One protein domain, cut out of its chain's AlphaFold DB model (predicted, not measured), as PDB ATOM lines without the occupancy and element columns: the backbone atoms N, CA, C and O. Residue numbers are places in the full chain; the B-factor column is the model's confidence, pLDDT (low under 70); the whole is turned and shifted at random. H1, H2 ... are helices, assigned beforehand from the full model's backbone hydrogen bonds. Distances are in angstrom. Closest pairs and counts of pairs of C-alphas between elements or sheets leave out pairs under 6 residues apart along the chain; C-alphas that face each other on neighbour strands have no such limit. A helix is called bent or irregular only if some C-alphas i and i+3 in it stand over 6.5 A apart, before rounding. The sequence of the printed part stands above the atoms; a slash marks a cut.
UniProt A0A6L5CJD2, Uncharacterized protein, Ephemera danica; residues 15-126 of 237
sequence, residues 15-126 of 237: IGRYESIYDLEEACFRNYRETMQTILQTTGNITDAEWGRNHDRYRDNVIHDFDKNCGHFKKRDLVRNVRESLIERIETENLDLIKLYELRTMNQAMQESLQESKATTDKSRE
ATOM      1  N   ILE A  15     251.942 263.365 276.171       46.00
ATOM      2  CA  ILE A  15     250.769 263.394 275.284       46.00
ATOM      3  C   ILE A  15     250.267 264.839 275.209       46.00
ATOM      4  O   ILE A  15     249.230 265.212 275.751       46.00
ATOM      5  N   GLY A  16     251.071 265.658 274.540       47.41
ATOM      6  CA  GLY A  16     250.701 266.907 273.885       47.41
ATOM      7  C   GLY A  16     251.420 266.872 272.540       47.41
ATOM      8  O   GLY A  16     252.618 266.625 272.509       47.41
ATOM      9  N   ARG A  17     250.677 266.957 271.432       63.94
ATOM     10  CA  ARG A  17     251.173 266.687 270.072       63.94
ATOM     11  C   ARG A  17     252.405 267.542 269.762       63.94
ATOM     12  O   ARG A  17     252.270 268.754 269.659       63.94
ATOM     13  N   TYR A  18     253.562 266.910 269.582       74.12
ATOM     14  CA  TYR A  18     254.743 267.575 269.037       74.12
ATOM     15  C   TYR A  18     254.394 268.185 267.674       74.12
ATOM     16  O   TYR A  18     253.816 267.505 266.821       74.12
ATOM     17  N   GLU A  19     254.684 269.475 267.500       76.31
ATOM     18  CA  GLU A  19     254.336 270.231 266.288       76.31
ATOM     19  C   GLU A  19     255.122 269.722 265.073       76.31
ATOM     20  O   GLU A  19     254.616 269.700 263.948       76.31
ATOM     21  N   SER A  20     256.331 269.221 265.317       87.50
ATOM     22  CA  SER A  20     257.188 268.594 264.326       87.50
ATOM     23  C   SER A  20     257.886 267.342 264.866       87.50
ATOM     24  O   SER A  20     257.942 267.074 266.066       87.50
ATOM     25  N   ILE A  21     258.457 266.561 263.948       88.94
ATOM     26  CA  ILE A  21     259.312 265.424 264.299       88.94
ATOM     27  C   ILE A  21     260.612 265.859 264.990       88.94
ATOM     28  O   ILE A  21     261.168 265.095 265.770       88.94
ATOM     29  N   TYR A  22     261.068 267.089 264.733       92.12
ATOM     30  CA  TYR A  22     262.249 267.664 265.369       92.12
ATOM     31  C   TYR A  22     261.976 268.020 266.835       92.12
ATOM     32  O   TYR A  22     262.842 267.821 267.674       92.12
ATOM     33  N   ASP A  23     260.755 268.445 267.173       89.25
ATOM     34  CA  ASP A  23     260.380 268.689 268.575       89.25
ATOM     35  C   ASP A  23     260.298 267.382 269.371       89.25
ATOM     36  O   ASP A  23     260.681 267.336 270.539       89.25
ATOM     37  N   LEU A  24     259.818 266.308 268.730       88.25
ATOM     38  CA  LEU A  24     259.834 264.965 269.311       88.25
ATOM     39  C   LEU A  24     261.275 264.471 269.514       88.25
ATOM     40  O   LEU A  24     261.593 263.941 270.575       88.25
ATOM     41  N   GLU A  25     262.137 264.649 268.512       92.19
ATOM     42  CA  GLU A  25     263.553 264.277 268.579       92.19
ATOM     43  C   GLU A  25     264.285 265.018 269.701       92.19
ATOM     44  O   GLU A  25     264.922 264.387 270.542       92.19
ATOM     45  N   GLU A  26     264.106 266.333 269.786       93.06
ATOM     46  CA  GLU A  26     264.704 267.164 270.826       93.06
ATOM     47  C   GLU A  26     264.196 266.794 272.229       93.06
ATOM     48  O   GLU A  26     264.975 266.760 273.182       93.06
ATOM     49  N   ALA A  27     262.907 266.468 272.380       90.25
ATOM     50  CA  ALA A  27     262.357 266.004 273.653       90.25
ATOM     51  C   ALA A  27     262.948 264.649 274.081       90.25
ATOM     52  O   ALA A  27     263.318 264.469 275.243       90.25
ATOM     53  N   CYS A  28     263.083 263.715 273.137       91.25
ATOM     54  CA  CYS A  28     263.741 262.426 273.343       91.25
ATOM     55  C   CYS A  28     265.217 262.605 273.742       91.25
ATOM     56  O   CYS A  28     265.655 262.036 274.746       91.25
ATOM     57  N   PHE A  29     265.966 263.439 273.015       94.06
ATOM     58  CA  PHE A  29     267.367 263.736 273.317       94.06
ATOM     59  C   PHE A  29     267.537 264.386 274.695       94.06
ATOM     60  O   PHE A  29     268.400 263.981 275.477       94.06
ATOM     61  N   ARG A  30     266.688 265.362 275.035       92.75
ATOM     62  CA  ARG A  30     266.718 266.020 276.346       92.75
ATOM     63  C   ARG A  30     266.474 265.032 277.481       92.75
ATOM     64  O   ARG A  30     267.225 265.044 278.450       92.75
ATOM     65  N   ASN A  31     265.489 264.146 277.333       92.00
ATOM     66  CA  ASN A  31     265.197 263.110 278.322       92.00
ATOM     67  C   ASN A  31     266.397 262.167 278.535       92.00
ATOM     68  O   ASN A  31     266.769 261.885 279.675       92.00
ATOM     69  N   TYR A  32     267.051 261.731 277.447       94.56
ATOM     70  CA  TYR A  32     268.297 260.960 277.530       94.56
ATOM     71  C   TYR A  32     269.368 261.715 278.332       94.56
ATOM     72  O   TYR A  32     269.911 261.191 279.308       94.56
ATOM     73  N   ARG A  33     269.638 262.966 277.942       93.31
ATOM     74  CA  ARG A  33     270.685 263.803 278.530       93.31
ATOM     75  C   ARG A  33     270.457 264.055 280.017       93.31
ATOM     76  O   ARG A  33     271.365 263.835 280.812       93.31
ATOM     77  N   GLU A  34     269.257 264.483 280.400       91.44
ATOM     78  CA  GLU A  34     268.898 264.755 281.796       91.44
ATOM     79  C   GLU A  34     269.005 263.492 282.655       91.44
ATOM     80  O   GLU A  34     269.539 263.535 283.766       91.44
ATOM     81  N   THR A  35     268.571 262.348 282.123       90.50
ATOM     82  CA  THR A  35     268.661 261.066 282.828       90.50
ATOM     83  C   THR A  35     270.116 260.657 283.055       90.50
ATOM     84  O   THR A  35     270.501 260.349 284.184       90.50
ATOM     85  N   MET A  36     270.954 260.713 282.017       91.94
ATOM     86  CA  MET A  36     272.370 260.348 282.131       91.94
ATOM     87  C   MET A  36     273.165 261.334 282.998       91.94
ATOM     88  O   MET A  36     274.008 260.912 283.791       91.94
ATOM     89  N   GLN A  37     272.864 262.635 282.934       90.00
ATOM     90  CA  GLN A  37     273.452 263.634 283.834       90.00
ATOM     91  C   GLN A  37     273.041 263.408 285.289       90.00
ATOM     92  O   GLN A  37     273.881 263.497 286.184       90.00
ATOM     93  N   THR A  38     271.775 263.067 285.538       89.88
ATOM     94  CA  THR A  38     271.299 262.730 286.885       89.88
ATOM     95  C   THR A  38     272.050 261.519 287.426       89.88
ATOM     96  O   THR A  38     272.500 261.541 288.570       89.88
ATOM     97  N   ILE A  39     272.260 260.487 286.605       87.69
ATOM     98  CA  ILE A  39     273.043 259.299 286.974       87.69
ATOM     99  C   ILE A  39     274.476 259.689 287.334       87.69
ATOM    100  O   ILE A  39     274.953 259.295 288.398       87.69
ATOM    101  N   LEU A  40     275.125 260.519 286.514       84.75
ATOM    102  CA  LEU A  40     276.476 261.021 286.770       84.75
ATOM    103  C   LEU A  40     276.580 261.835 288.075       84.75
ATOM    104  O   LEU A  40     277.618 261.830 288.735       84.75
ATOM    105  N   GLN A  41     275.528 262.566 288.452       83.12
ATOM    106  CA  GLN A  41     275.514 263.395 289.661       83.12
ATOM    107  C   GLN A  41     275.182 262.608 290.935       83.12
ATOM    108  O   GLN A  41     275.785 262.864 291.977       83.12
ATOM    109  N   THR A  42     274.213 261.692 290.859       81.88
ATOM    110  CA  THR A  42     273.600 261.030 292.028       81.88
ATOM    111  C   THR A  42     274.262 259.716 292.403       81.88
ATOM    112  O   THR A  42     274.368 259.387 293.584       81.88
ATOM    113  N   THR A  43     274.717 258.961 291.413       71.31
ATOM    114  CA  THR A  43     275.466 257.734 291.648       71.31
ATOM    115  C   THR A  43     276.925 258.139 291.849       71.31
ATOM    116  O   THR A  43     277.434 258.957 291.090       71.31
ATOM    117  N   GLY A  44     277.573 257.636 292.902       69.00
ATOM    118  CA  GLY A  44     278.977 257.937 293.211       69.00
ATOM    119  C   GLY A  44     279.949 257.379 292.162       69.00
ATOM    120  O   GLY A  44     279.844 257.668 290.976       69.00
ATOM    121  N   ASN A  45     280.911 256.557 292.582       74.56
ATOM    122  CA  ASN A  45     281.817 255.883 291.646       74.56
ATOM    123  C   ASN A  45     281.044 254.819 290.844       74.56
ATOM    124  O   ASN A  45     280.887 253.691 291.306       74.56
ATOM    125  N   ILE A  46     280.535 255.192 289.668       82.69
ATOM    126  CA  ILE A  46     279.951 254.269 288.686       82.69
ATOM    127  C   ILE A  46     281.091 253.559 287.968       82.69
ATOM    128  O   ILE A  46     281.977 254.203 287.423       82.69
ATOM    129  N   THR A  47     281.075 252.234 287.909       84.62
ATOM    130  CA  THR A  47     282.063 251.516 287.088       84.62
ATOM    131  C   THR A  47     281.798 251.721 285.595       84.62
ATOM    132  O   THR A  47     280.645 251.815 285.181       84.62
ATOM    133  N   ASP A  48     282.828 251.689 284.747       85.06
ATOM    134  CA  ASP A  48     282.661 251.829 283.287       85.06
ATOM    135  C   ASP A  48     281.636 250.829 282.717       85.06
ATOM    136  O   ASP A  48     280.837 251.147 281.835       85.06
ATOM    137  N   ALA A  49     281.587 249.620 283.288       87.31
ATOM    138  CA  ALA A  49     280.614 248.594 282.923       87.31
ATOM    139  C   ALA A  49     279.170 248.959 283.321       87.31
ATOM    140  O   ALA A  49     278.225 248.605 282.618       87.31
ATOM    141  N   GLU A  50     278.973 249.624 284.460       88.88
ATOM    142  CA  GLU A  50     277.666 250.149 284.870       88.88
ATOM    143  C   GLU A  50     277.252 251.351 284.028       88.88
ATOM    144  O   GLU A  50     276.079 251.446 283.662       88.88
ATOM    145  N   TRP A  51     278.199 252.224 283.677       90.12
ATOM    146  CA  TRP A  51     277.959 253.332 282.759       90.12
ATOM    147  C   TRP A  51     277.466 252.821 281.407       90.12
ATOM    148  O   TRP A  51     276.394 253.231 280.968       90.12
ATOM    149  N   GLY A  52     278.179 251.861 280.803       90.44
ATOM    150  CA  GLY A  52     277.791 251.251 279.529       90.44
ATOM    151  C   GLY A  52     276.386 250.643 279.569       90.44
ATOM    152  O   GLY A  52     275.551 250.963 278.731       90.44
ATOM    153  N   ARG A  53     276.062 249.864 280.613       92.25
ATOM    154  CA  ARG A  53     274.711 249.288 280.771       92.25
ATOM    155  C   ARG A  53     273.618 250.344 280.916       92.25
ATOM    156  O   ARG A  53     272.513 250.145 280.413       92.25
ATOM    157  N   ASN A  54     273.888 251.424 281.648       91.25
ATOM    158  CA  ASN A  54     272.935 252.521 281.792       91.25
ATOM    159  C   ASN A  54     272.754 253.246 280.457       91.25
ATOM    160  O   ASN A  54     271.617 253.416 280.026       91.25
ATOM    161  N   HIS A  55     273.852 253.598 279.788       93.75
ATOM    162  CA  HIS A  55     273.833 254.214 278.468       93.75
ATOM    163  C   HIS A  55     272.976 253.408 277.486       93.75
ATOM    164  O   HIS A  55     271.990 253.943 276.982       93.75
ATOM    165  N   ASP A  56     273.280 252.119 277.305       94.50
ATOM    166  CA  ASP A  56     272.558 251.232 276.387       94.50
ATOM    167  C   ASP A  56     271.062 251.193 276.716       94.50
ATOM    168  O   ASP A  56     270.209 251.401 275.854       94.50
ATOM    169  N   ARG A  57     270.726 251.014 277.999       93.12
ATOM    170  CA  ARG A  57     269.336 250.945 278.460       93.12
ATOM    171  C   ARG A  57     268.560 252.230 278.176       93.12
ATOM    172  O   ARG A  57     267.415 252.163 277.735       93.12
ATOM    173  N   TYR A  58     269.121 253.397 278.495       92.69
ATOM    174  CA  TYR A  58     268.407 254.666 278.325       92.69
ATOM    175  C   TYR A  58     268.363 255.110 276.870       92.69
ATOM    176  O   TYR A  58     267.336 255.633 276.441       92.69
ATOM    177  N   ARG A  59     269.417 254.833 276.101       94.81
ATOM    178  CA  ARG A  59     269.419 254.967 274.645       94.81
ATOM    179  C   ARG A  59     268.286 254.152 274.031       94.81
ATOM    180  O   ARG A  59     267.447 254.720 273.339       94.81
ATOM    181  N   ASP A  60     268.201 252.861 274.345       93.94
ATOM    182  CA  ASP A  60     267.168 251.981 273.793       93.94
ATOM    183  C   ASP A  60     265.756 252.432 274.186       93.94
ATOM    184  O   ASP A  60     264.858 252.437 273.345       93.94
ATOM    185  N   ASN A  61     265.555 252.887 275.428       91.88
ATOM    186  CA  ASN A  61     264.271 253.444 275.867       91.88
ATOM    187  C   ASN A  61     263.887 254.703 275.082       91.88
ATOM    188  O   ASN A  61     262.748 254.838 274.648       91.88
ATOM    189  N   VAL A  62     264.833 255.618 274.877       92.62
ATOM    190  CA  VAL A  62     264.590 256.894 274.192       92.62
ATOM    191  C   VAL A  62     264.307 256.678 272.709       92.62
ATOM    192  O   VAL A  62     263.400 257.304 272.161       92.62
ATOM    193  N   ILE A  63     265.024 255.752 272.069       93.19
ATOM    194  CA  ILE A  63     264.755 255.350 270.686       93.19
ATOM    195  C   ILE A  63     263.409 254.630 270.580       93.19
ATOM    196  O   ILE A  63     262.640 254.913 269.666       93.19
ATOM    197  N   HIS A  64     263.081 253.752 271.532       92.50
ATOM    198  CA  HIS A  64     261.770 253.111 271.583       92.50
ATOM    199  C   HIS A  64     260.637 254.137 271.725       92.50
ATOM    200  O   HIS A  64     259.630 254.051 271.020       92.50
ATOM    201  N   ASP A  65     260.809 255.132 272.595       89.56
ATOM    202  CA  ASP A  65     259.844 256.210 272.788       89.56
ATOM    203  C   ASP A  65     259.712 257.080 271.533       89.56
ATOM    204  O   ASP A  65     258.595 257.440 271.152       89.56
ATOM    205  N   PHE A  66     260.815 257.371 270.841       91.56
ATOM    206  CA  PHE A  66     260.785 258.059 269.552       91.56
ATOM    207  C   PHE A  66     259.989 257.254 268.512       91.56
ATOM    208  O   PHE A  66     259.019 257.765 267.944       91.56
ATOM    209  N   ASP A  67     260.336 255.976 268.327       90.38
ATOM    210  CA  ASP A  67     259.725 255.070 267.345       90.38
ATOM    211  C   ASP A  67     258.219 254.865 267.617       90.38
ATOM    212  O   ASP A  67     257.397 254.802 266.696       90.38
ATOM    213  N   LYS A  68     257.818 254.822 268.893       88.62
ATOM    214  CA  LYS A  68     256.413 254.709 269.311       88.62
ATOM    215  C   LYS A  68     255.600 255.964 268.985       88.62
ATOM    216  O   LYS A  68     254.428 255.855 268.619       88.62
ATOM    217  N   ASN A  69     256.196 257.146 269.122       85.81
ATOM    218  CA  ASN A  69     255.500 258.424 268.953       85.81
ATOM    219  C   ASN A  69     255.594 258.989 267.524       85.81
ATOM    220  O   ASN A  69     254.811 259.868 267.160       85.81
ATOM    221  N   CYS A  70     256.482 258.462 266.674       84.12
ATOM    222  CA  CYS A  70     256.654 258.948 265.304       84.12
ATOM    223  C   CYS A  70     255.633 258.386 264.289       84.12
ATOM    224  O   CYS A  70     255.602 258.817 263.134       84.12
ATOM    225  N   GLY A  71     254.765 257.448 264.694       78.38
ATOM    226  CA  GLY A  71     253.816 256.755 263.804       78.38
ATOM    227  C   GLY A  71     252.794 257.656 263.087       78.38
ATOM    228  O   GLY A  71     252.212 257.249 262.081       78.38
ATOM    229  N   HIS A  72     252.591 258.890 263.556       76.56
ATOM    230  CA  HIS A  72     251.677 259.862 262.944       76.56
ATOM    231  C   HIS A  72     252.307 260.690 261.805       76.56
ATOM    232  O   HIS A  72     251.582 261.367 261.069       76.56
ATOM    233  N   PHE A  73     253.630 260.629 261.609       80.00
ATOM    234  CA  PHE A  73     254.318 261.370 260.549       80.00
ATOM    235  C   PHE A  73     254.309 260.584 259.225       80.00
ATOM    236  O   PHE A  73     254.828 259.476 259.123       80.00
ATOM    237  N   LYS A  74     253.735 261.170 258.161       77.31
ATOM    238  CA  LYS A  74     253.544 260.499 256.852       77.31
ATOM    239  C   LYS A  74     254.844 260.253 256.064       77.31
ATOM    240  O   LYS A  74     254.862 259.410 255.172       77.31
ATOM    241  N   LYS A  75     255.921 260.994 256.354       86.69
ATOM    242  CA  LYS A  75     257.197 260.945 255.617       86.69
ATOM    243  C   LYS A  75     258.171 259.965 256.280       86.69
ATOM    244  O   LYS A  75     258.985 260.378 257.098       86.69
ATOM    245  N   ARG A  76     258.103 258.678 255.920       86.38
ATOM    246  CA  ARG A  76     258.949 257.625 256.520       86.38
ATOM    247  C   ARG A  76     260.453 257.871 256.357       86.38
ATOM    248  O   ARG A  76     261.190 257.652 257.310       86.38
ATOM    249  N   ASP A  77     260.893 258.385 255.209       90.94
ATOM    250  CA  ASP A  77     262.315 258.695 254.986       90.94
ATOM    251  C   ASP A  77     262.807 259.816 255.908       90.94
ATOM    252  O   ASP A  77     263.902 259.741 256.454       90.94
ATOM    253  N   LEU A  78     261.961 260.825 256.152       89.06
ATOM    254  CA  LEU A  78     262.263 261.894 257.104       89.06
ATOM    255  C   LEU A  78     262.351 261.347 258.533       89.06
ATOM    256  O   LEU A  78     263.266 261.710 259.261       89.06
ATOM    257  N   VAL A  79     261.438 260.449 258.917       90.81
ATOM    258  CA  VAL A  79     261.471 259.783 260.229       90.81
ATOM    259  C   VAL A  79     262.762 258.998 260.422       90.81
ATOM    260  O   VAL A  79     263.387 259.122 261.470       90.81
ATOM    261  N   ARG A  80     263.193 258.243 259.407       93.69
ATOM    262  CA  ARG A  80     264.448 257.488 259.464       93.69
ATOM    263  C   ARG A  80     265.659 258.408 259.623       93.69
ATOM    264  O   ARG A  80     266.465 258.171 260.512       93.69
ATOM    265  N   ASN A  81     265.748 259.474 258.827       94.81
ATOM    266  CA  ASN A  81     266.873 260.411 258.902       94.81
ATOM    267  C   ASN A  81     266.934 261.125 260.264       94.81
ATOM    268  O   ASN A  81     268.009 261.302 260.825       94.81
ATOM    269  N   VAL A  82     265.782 261.521 260.816       93.31
ATOM    270  CA  VAL A  82     265.720 262.163 262.141       93.31
ATOM    271  C   VAL A  82     266.063 261.168 263.252       93.31
ATOM    272  O   VAL A  82     266.759 261.527 264.193       93.31
ATOM    273  N   ARG A  83     265.657 259.901 263.123       94.25
ATOM    274  CA  ARG A  83     266.052 258.827 264.045       94.25
ATOM    275  C   ARG A  83     267.559 258.572 264.031       94.25
ATOM    276  O   ARG A  83     268.153 258.411 265.089       94.25
ATOM    277  N   GLU A  84     268.169 258.513 262.850       95.81
ATOM    278  CA  GLU A  84     269.625 258.371 262.703       95.81
ATOM    279  C   GLU A  84     270.348 259.565 263.340       95.81
ATOM    280  O   GLU A  84     271.257 259.369 264.141       95.81
ATOM    281  N   SER A  85     269.858 260.786 263.098       95.50
ATOM    282  CA  SER A  85     270.382 261.999 263.735       95.50
ATOM    283  C   SER A  85     270.254 261.975 265.265       95.50
ATOM    284  O   SER A  85     271.205 262.341 265.956       95.50
ATOM    285  N   LEU A  86     269.131 261.492 265.811       94.62
ATOM    286  CA  LEU A  86     268.945 261.319 267.255       94.62
ATOM    287  C   LEU A  86     269.977 260.350 267.842       94.62
ATOM    288  O   LEU A  86     270.560 260.628 268.887       94.62
ATOM    289  N   ILE A  87     270.219 259.222 267.166       95.94
ATOM    290  CA  ILE A  87     271.227 258.243 267.588       95.94
ATOM    291  C   ILE A  87     272.609 258.899 267.598       95.94
ATOM    292  O   ILE A  87     273.283 258.851 268.620       95.94
ATOM    293  N   GLU A  88     273.010 259.568 266.517       96.56
ATOM    294  CA  GLU A  88     274.309 260.251 266.443       96.56
ATOM    295  C   GLU A  88     274.489 261.296 267.553       96.56
ATOM    296  O   GLU A  88     275.560 261.385 268.164       96.56
ATOM    297  N   ARG A  89     273.435 262.062 267.865       96.44
ATOM    298  CA  ARG A  89     273.447 263.025 268.974       96.44
ATOM    299  C   ARG A  89     273.603 262.336 270.328       96.44
ATOM    300  O   ARG A  89     274.385 262.809 271.149       96.44
ATOM    301  N   ILE A  90     272.898 261.227 270.560       96.25
ATOM    302  CA  ILE A  90     273.009 260.427 271.788       96.25
ATOM    303  C   ILE A  90     274.431 259.878 271.962       96.25
ATOM    304  O   ILE A  90     274.989 259.988 273.055       96.25
ATOM    305  N   GLU A  91     275.031 259.326 270.902       95.56
ATOM    306  CA  GLU A  91     276.410 258.817 270.941       95.56
ATOM    307  C   GLU A  91     277.412 259.947 271.220       95.56
ATOM    308  O   GLU A  91     278.311 259.802 272.049       95.56
ATOM    309  N   THR A  92     277.230 261.104 270.579       96.12
ATOM    310  CA  THR A  92     278.096 262.276 270.782       96.12
ATOM    311  C   THR A  92     278.015 262.786 272.222       96.12
ATOM    312  O   THR A  92     279.046 262.972 272.866       96.12
ATOM    313  N   GLU A  93     276.806 262.947 272.766       94.62
ATOM    314  CA  GLU A  93     276.620 263.363 274.162       94.62
ATOM    315  C   GLU A  93     277.186 262.315 275.134       94.62
ATOM    316  O   GLU A  93     277.776 262.681 276.147       94.62
ATOM    317  N   ASN A  94     277.067 261.015 274.833       94.38
ATOM    318  CA  ASN A  94     277.669 259.963 275.656       94.38
ATOM    319  C   ASN A  94     279.194 260.113 275.750       94.38
ATOM    320  O   ASN A  94     279.747 260.032 276.845       94.38
ATOM    321  N   LEU A  95     279.872 260.387 274.631       93.69
ATOM    322  CA  LEU A  95     281.318 260.626 274.626       93.69
ATOM    323  C   LEU A  95     281.706 261.828 275.493       93.69
ATOM    324  O   LEU A  95     282.713 261.779 276.202       93.69
ATOM    325  N   ASP A  96     280.920 262.901 275.464       93.75
ATOM    326  CA  ASP A  96     281.192 264.082 276.284       93.75
ATOM    327  C   ASP A  96     280.908 263.838 277.773       93.75
ATOM    328  O   ASP A  96     281.677 264.282 278.631       93.75
ATOM    329  N   LEU A  97     279.871 263.062 278.093       91.06
ATOM    330  CA  LEU A  97     279.586 262.636 279.462       91.06
ATOM    331  C   LEU A  97     280.669 261.698 280.022       91.06
ATOM    332  O   LEU A  97     281.026 261.833 281.193       91.06
ATOM    333  N   ILE A  98     281.245 260.813 279.199       90.12
ATOM    334  CA  ILE A  98     282.386 259.961 279.584       90.12
ATOM    335  C   ILE A  98     283.607 260.822 279.930       90.12
ATOM    336  O   ILE A  98     284.179 260.660 281.007       90.12
ATOM    337  N   LYS A  99     283.970 261.798 279.087       90.25
ATOM    338  CA  LYS A  99     285.087 262.718 279.387       90.25
ATOM    339  C   LYS A  99     284.859 263.477 280.694       90.25
ATOM    340  O   LYS A  99     285.789 263.676 281.475       90.25
ATOM    341  N   LEU A 100     283.623 263.916 280.943       87.62
ATOM    342  CA  LEU A 100     283.273 264.612 282.180       87.62
ATOM    343  C   LEU A 100     283.432 263.699 283.406       87.62
ATOM    344  O   LEU A 100     283.931 264.148 284.441       87.62
ATOM    345  N   TYR A 101     283.042 262.429 283.284       85.69
ATOM    346  CA  TYR A 101     283.249 261.416 284.315       85.69
ATOM    347  C   TYR A 101     284.742 261.192 284.606       85.69
ATOM    348  O   TYR A 101     285.160 261.306 285.758       85.69
ATOM    349  N   GLU A 102     285.565 260.972 283.578       84.88
ATOM    350  CA  GLU A 102     287.015 260.776 283.720       84.88
ATOM    351  C   GLU A 102     287.694 261.966 284.413       84.88
ATOM    352  O   GLU A 102     288.466 261.786 285.358       84.88
ATOM    353  N   LEU A 103     287.354 263.196 284.007       87.38
ATOM    354  CA  LEU A 103     287.870 264.414 284.635       87.38
ATOM    355  C   LEU A 103     287.481 264.513 286.114       87.38
ATOM    356  O   LEU A 103     288.288 264.953 286.939       87.38
ATOM    357  N   ARG A 104     286.259 264.112 286.476       85.25
ATOM    358  CA  ARG A 104     285.814 264.095 287.876       85.25
ATOM    359  C   ARG A 104     286.601 263.069 288.689       85.25
ATOM    360  O   ARG A 104     287.082 263.412 289.768       85.25
ATOM    361  N   THR A 105     286.781 261.865 288.158       84.44
ATOM    362  CA  THR A 105     287.543 260.791 288.807       84.44
ATOM    363  C   THR A 105     289.011 261.178 288.996       84.44
ATOM    364  O   THR A 105     289.556 261.009 290.086       84.44
ATOM    365  N   MET A 106     289.646 261.790 287.988       86.81
ATOM    366  CA  MET A 106     291.014 262.312 288.108       86.81
ATOM    367  C   MET A 106     291.125 263.416 289.163       86.81
ATOM    368  O   MET A 106     292.059 263.411 289.966       86.81
ATOM    369  N   ASN A 107     290.171 264.350 289.195       89.50
ATOM    370  CA  ASN A 107     290.151 265.406 290.206       89.50
ATOM    371  C   ASN A 107     289.988 264.839 291.620       89.50
ATOM    372  O   ASN A 107     290.637 265.331 292.541       89.50
ATOM    373  N   GLN A 108     289.174 263.795 291.793       86.31
ATOM    374  CA  GLN A 108     289.015 263.125 293.079       86.31
ATOM    375  C   GLN A 108     290.307 262.421 293.517       86.31
ATOM    376  O   GLN A 108     290.781 262.667 294.625       86.31
ATOM    377  N   ALA A 109     290.933 261.634 292.638       84.06
ATOM    378  CA  ALA A 109     292.209 260.978 292.934       84.06
ATOM    379  C   ALA A 109     293.317 261.996 293.273       84.06
ATOM    380  O   ALA A 109     294.118 261.791 294.188       84.06
ATOM    381  N   MET A 110     293.339 263.138 292.578       92.38
ATOM    382  CA  MET A 110     294.272 264.225 292.874       92.38
ATOM    383  C   MET A 110     294.000 264.861 294.246       92.38
ATOM    384  O   MET A 110     294.947 265.157 294.974       92.38
ATOM    385  N   GLN A 111     292.735 265.054 294.632       92.25
ATOM    386  CA  GLN A 111     292.372 265.571 295.958       92.25
ATOM    387  C   GLN A 111     292.768 264.613 297.085       92.25
ATOM    388  O   GLN A 111     293.317 265.066 298.091       92.25
ATOM    389  N   GLU A 112     292.549 263.308 296.904       90.31
ATOM    390  CA  GLU A 112     292.968 262.272 297.854       90.31
ATOM    391  C   GLU A 112     294.495 262.300 298.046       90.31
ATOM    392  O   GLU A 112     294.980 262.408 299.175       90.31
ATOM    393  N   SER A 113     295.265 262.363 296.953       92.69
ATOM    394  CA  SER A 113     296.730 262.472 297.012       92.69
ATOM    395  C   SER A 113     297.217 263.766 297.690       92.69
ATOM    396  O   SER A 113     298.144 263.749 298.508       92.69
ATOM    397  N   LEU A 114     296.571 264.905 297.411       92.56
ATOM    398  CA  LEU A 114     296.883 266.174 298.077       92.56
ATOM    399  C   LEU A 114     296.595 266.115 299.584       92.56
ATOM    400  O   LEU A 114     297.361 266.666 300.380       92.56
ATOM    401  N   GLN A 115     295.521 265.434 299.991       94.19
ATOM    402  CA  GLN A 115     295.171 265.253 301.397       94.19
ATOM    403  C   GLN A 115     296.196 264.374 302.131       94.19
ATOM    404  O   GLN A 115     296.617 264.724 303.238       94.19
ATOM    405  N   GLU A 116     296.658 263.289 301.508       91.69
ATOM    406  CA  GLU A 116     297.729 262.438 302.043       91.69
ATOM    407  C   GLU A 116     299.058 263.197 302.193       91.69
ATOM    408  O   GLU A 116     299.740 263.105 303.225       91.69
ATOM    409  N   SER A 117     299.414 264.013 301.196       93.12
ATOM    410  CA  SER A 117     300.614 264.858 301.237       93.12
ATOM    411  C   SER A 117     300.540 265.912 302.349       93.12
ATOM    412  O   SER A 117     301.499 266.106 303.110       93.12
ATOM    413  N   LYS A 118     299.374 266.551 302.517       94.38
ATOM    414  CA  LYS A 118     299.122 267.494 303.612       94.38
ATOM    415  C   LYS A 118     299.287 266.817 304.974       94.38
ATOM    416  O   LYS A 118     300.019 267.333 305.815       94.38
ATOM    417  N   ALA A 119     298.701 265.633 305.159       91.81
ATOM    418  CA  ALA A 119     298.839 264.865 306.395       91.81
ATOM    419  C   ALA A 119     300.305 264.497 306.699       91.81
ATOM    420  O   ALA A 119     300.746 264.569 307.847       91.81
ATOM    421  N   THR A 120     301.091 264.152 305.675       91.19
ATOM    422  CA  THR A 120     302.531 263.867 305.815       91.19
ATOM    423  C   THR A 120     303.329 265.110 306.222       91.19
ATOM    424  O   THR A 120     304.223 265.043 307.074       91.19
ATOM    425  N   THR A 121     302.989 266.264 305.644       91.44
ATOM    426  CA  THR A 121     303.610 267.554 305.974       91.44
ATOM    427  C   THR A 121     303.305 267.966 307.414       91.44
ATOM    428  O   THR A 121     304.209 268.397 308.131       91.44
ATOM    429  N   ASP A 122     302.064 267.792 307.867       93.38
ATOM    430  CA  ASP A 122     301.664 268.126 309.236       93.38
ATOM    431  C   ASP A 122     302.348 267.209 310.266       93.38
ATOM    432  O   ASP A 122     302.934 267.713 311.224       93.38
ATOM    433  N   LYS A 123     302.447 265.896 310.002       94.25
ATOM    434  CA  LYS A 123     303.256 264.975 310.832       94.25
ATOM    435  C   LYS A 123     304.722 265.400 310.913       94.25
ATOM    436  O   LYS A 123     305.337 265.350 311.973       94.25
ATOM    437  N   SER A 124     305.292 265.851 309.798       95.25
ATOM    438  CA  SER A 124     306.676 266.331 309.767       95.25
ATOM    439  C   SER A 124     306.857 267.604 310.607       95.25
ATOM    440  O   SER A 124     307.857 267.734 311.315       95.25
ATOM    441  N   ARG A 125     305.881 268.525 310.603       94.94
ATOM    442  CA  ARG A 125     305.877 269.714 311.478       94.94
ATOM    443  C   ARG A 125     305.783 269.346 312.961       94.94
ATOM    444  O   ARG A 125     306.484 269.953 313.775       94.94
ATOM    445  N   GLU A 126     304.972 268.351 313.310       94.25
ATOM    446  CA  GLU A 126     304.885 267.823 314.678       94.25
ATOM    447  C   GLU A 126     306.223 267.226 315.130       94.25
ATOM    448  O   GLU A 126     306.737 267.615 316.180       94.25
TER     449      GLU A 126
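Overview. This is residues 15 to 126 of the 237 residues of an uncharacterized protein of Ephemera danica (UniProt A0A6L5CJD2). Three helices lie side by side as an up-and-down bundle, and the far end of the longest, H3, sticks out of it as a bare arm, residues 106 to 126. The printed part has 112 residues with helices H1, H2, H3 in that order and no named strand: all helix. It is extended, with a radius of gyration of the C-alphas of 20.7 A and spans of 77 by 23 by 18 A.

Arrangement. H1, residues 21 to 42, and H2, residues 48 to 72, touch as a hairpin, opposite ways at a shallow tilt of 22 degrees; their closest C-alphas, Cys 28 and Val 62, are 5.7 A apart. H3, residues 76 to 126, makes a hairpin with H2, touching it with residues 79 to 94 alone, closest at C-alphas 70 and 79, 7.0 A. H3 touches H1 with residues 79 to 101 alone, the same way, closest at C-alphas 25 and 86, 6.3 A. Every O i to N i+4 pair is within hydrogen-bond range in H1 and H3, 19 of 21 in H2.

Along the chain. H1 begins at C-alpha 21 (259.312, 265.424, 264.299) and measures 31.5 A. H2 measures 37.9 A and is irregular, C-alphas 69 and 72 being 7.3 A apart. H3 measures 74.8 A, ending at C-alpha 126 (304.885, 267.823, 314.678).

Size, cuts and confidence. The farthest C-alphas, Lys 74 and Glu 126, are 77.7 A apart. The printed part has no cut, and both links are tight. Residues 15 to 17 and 44 have pLDDT under 70.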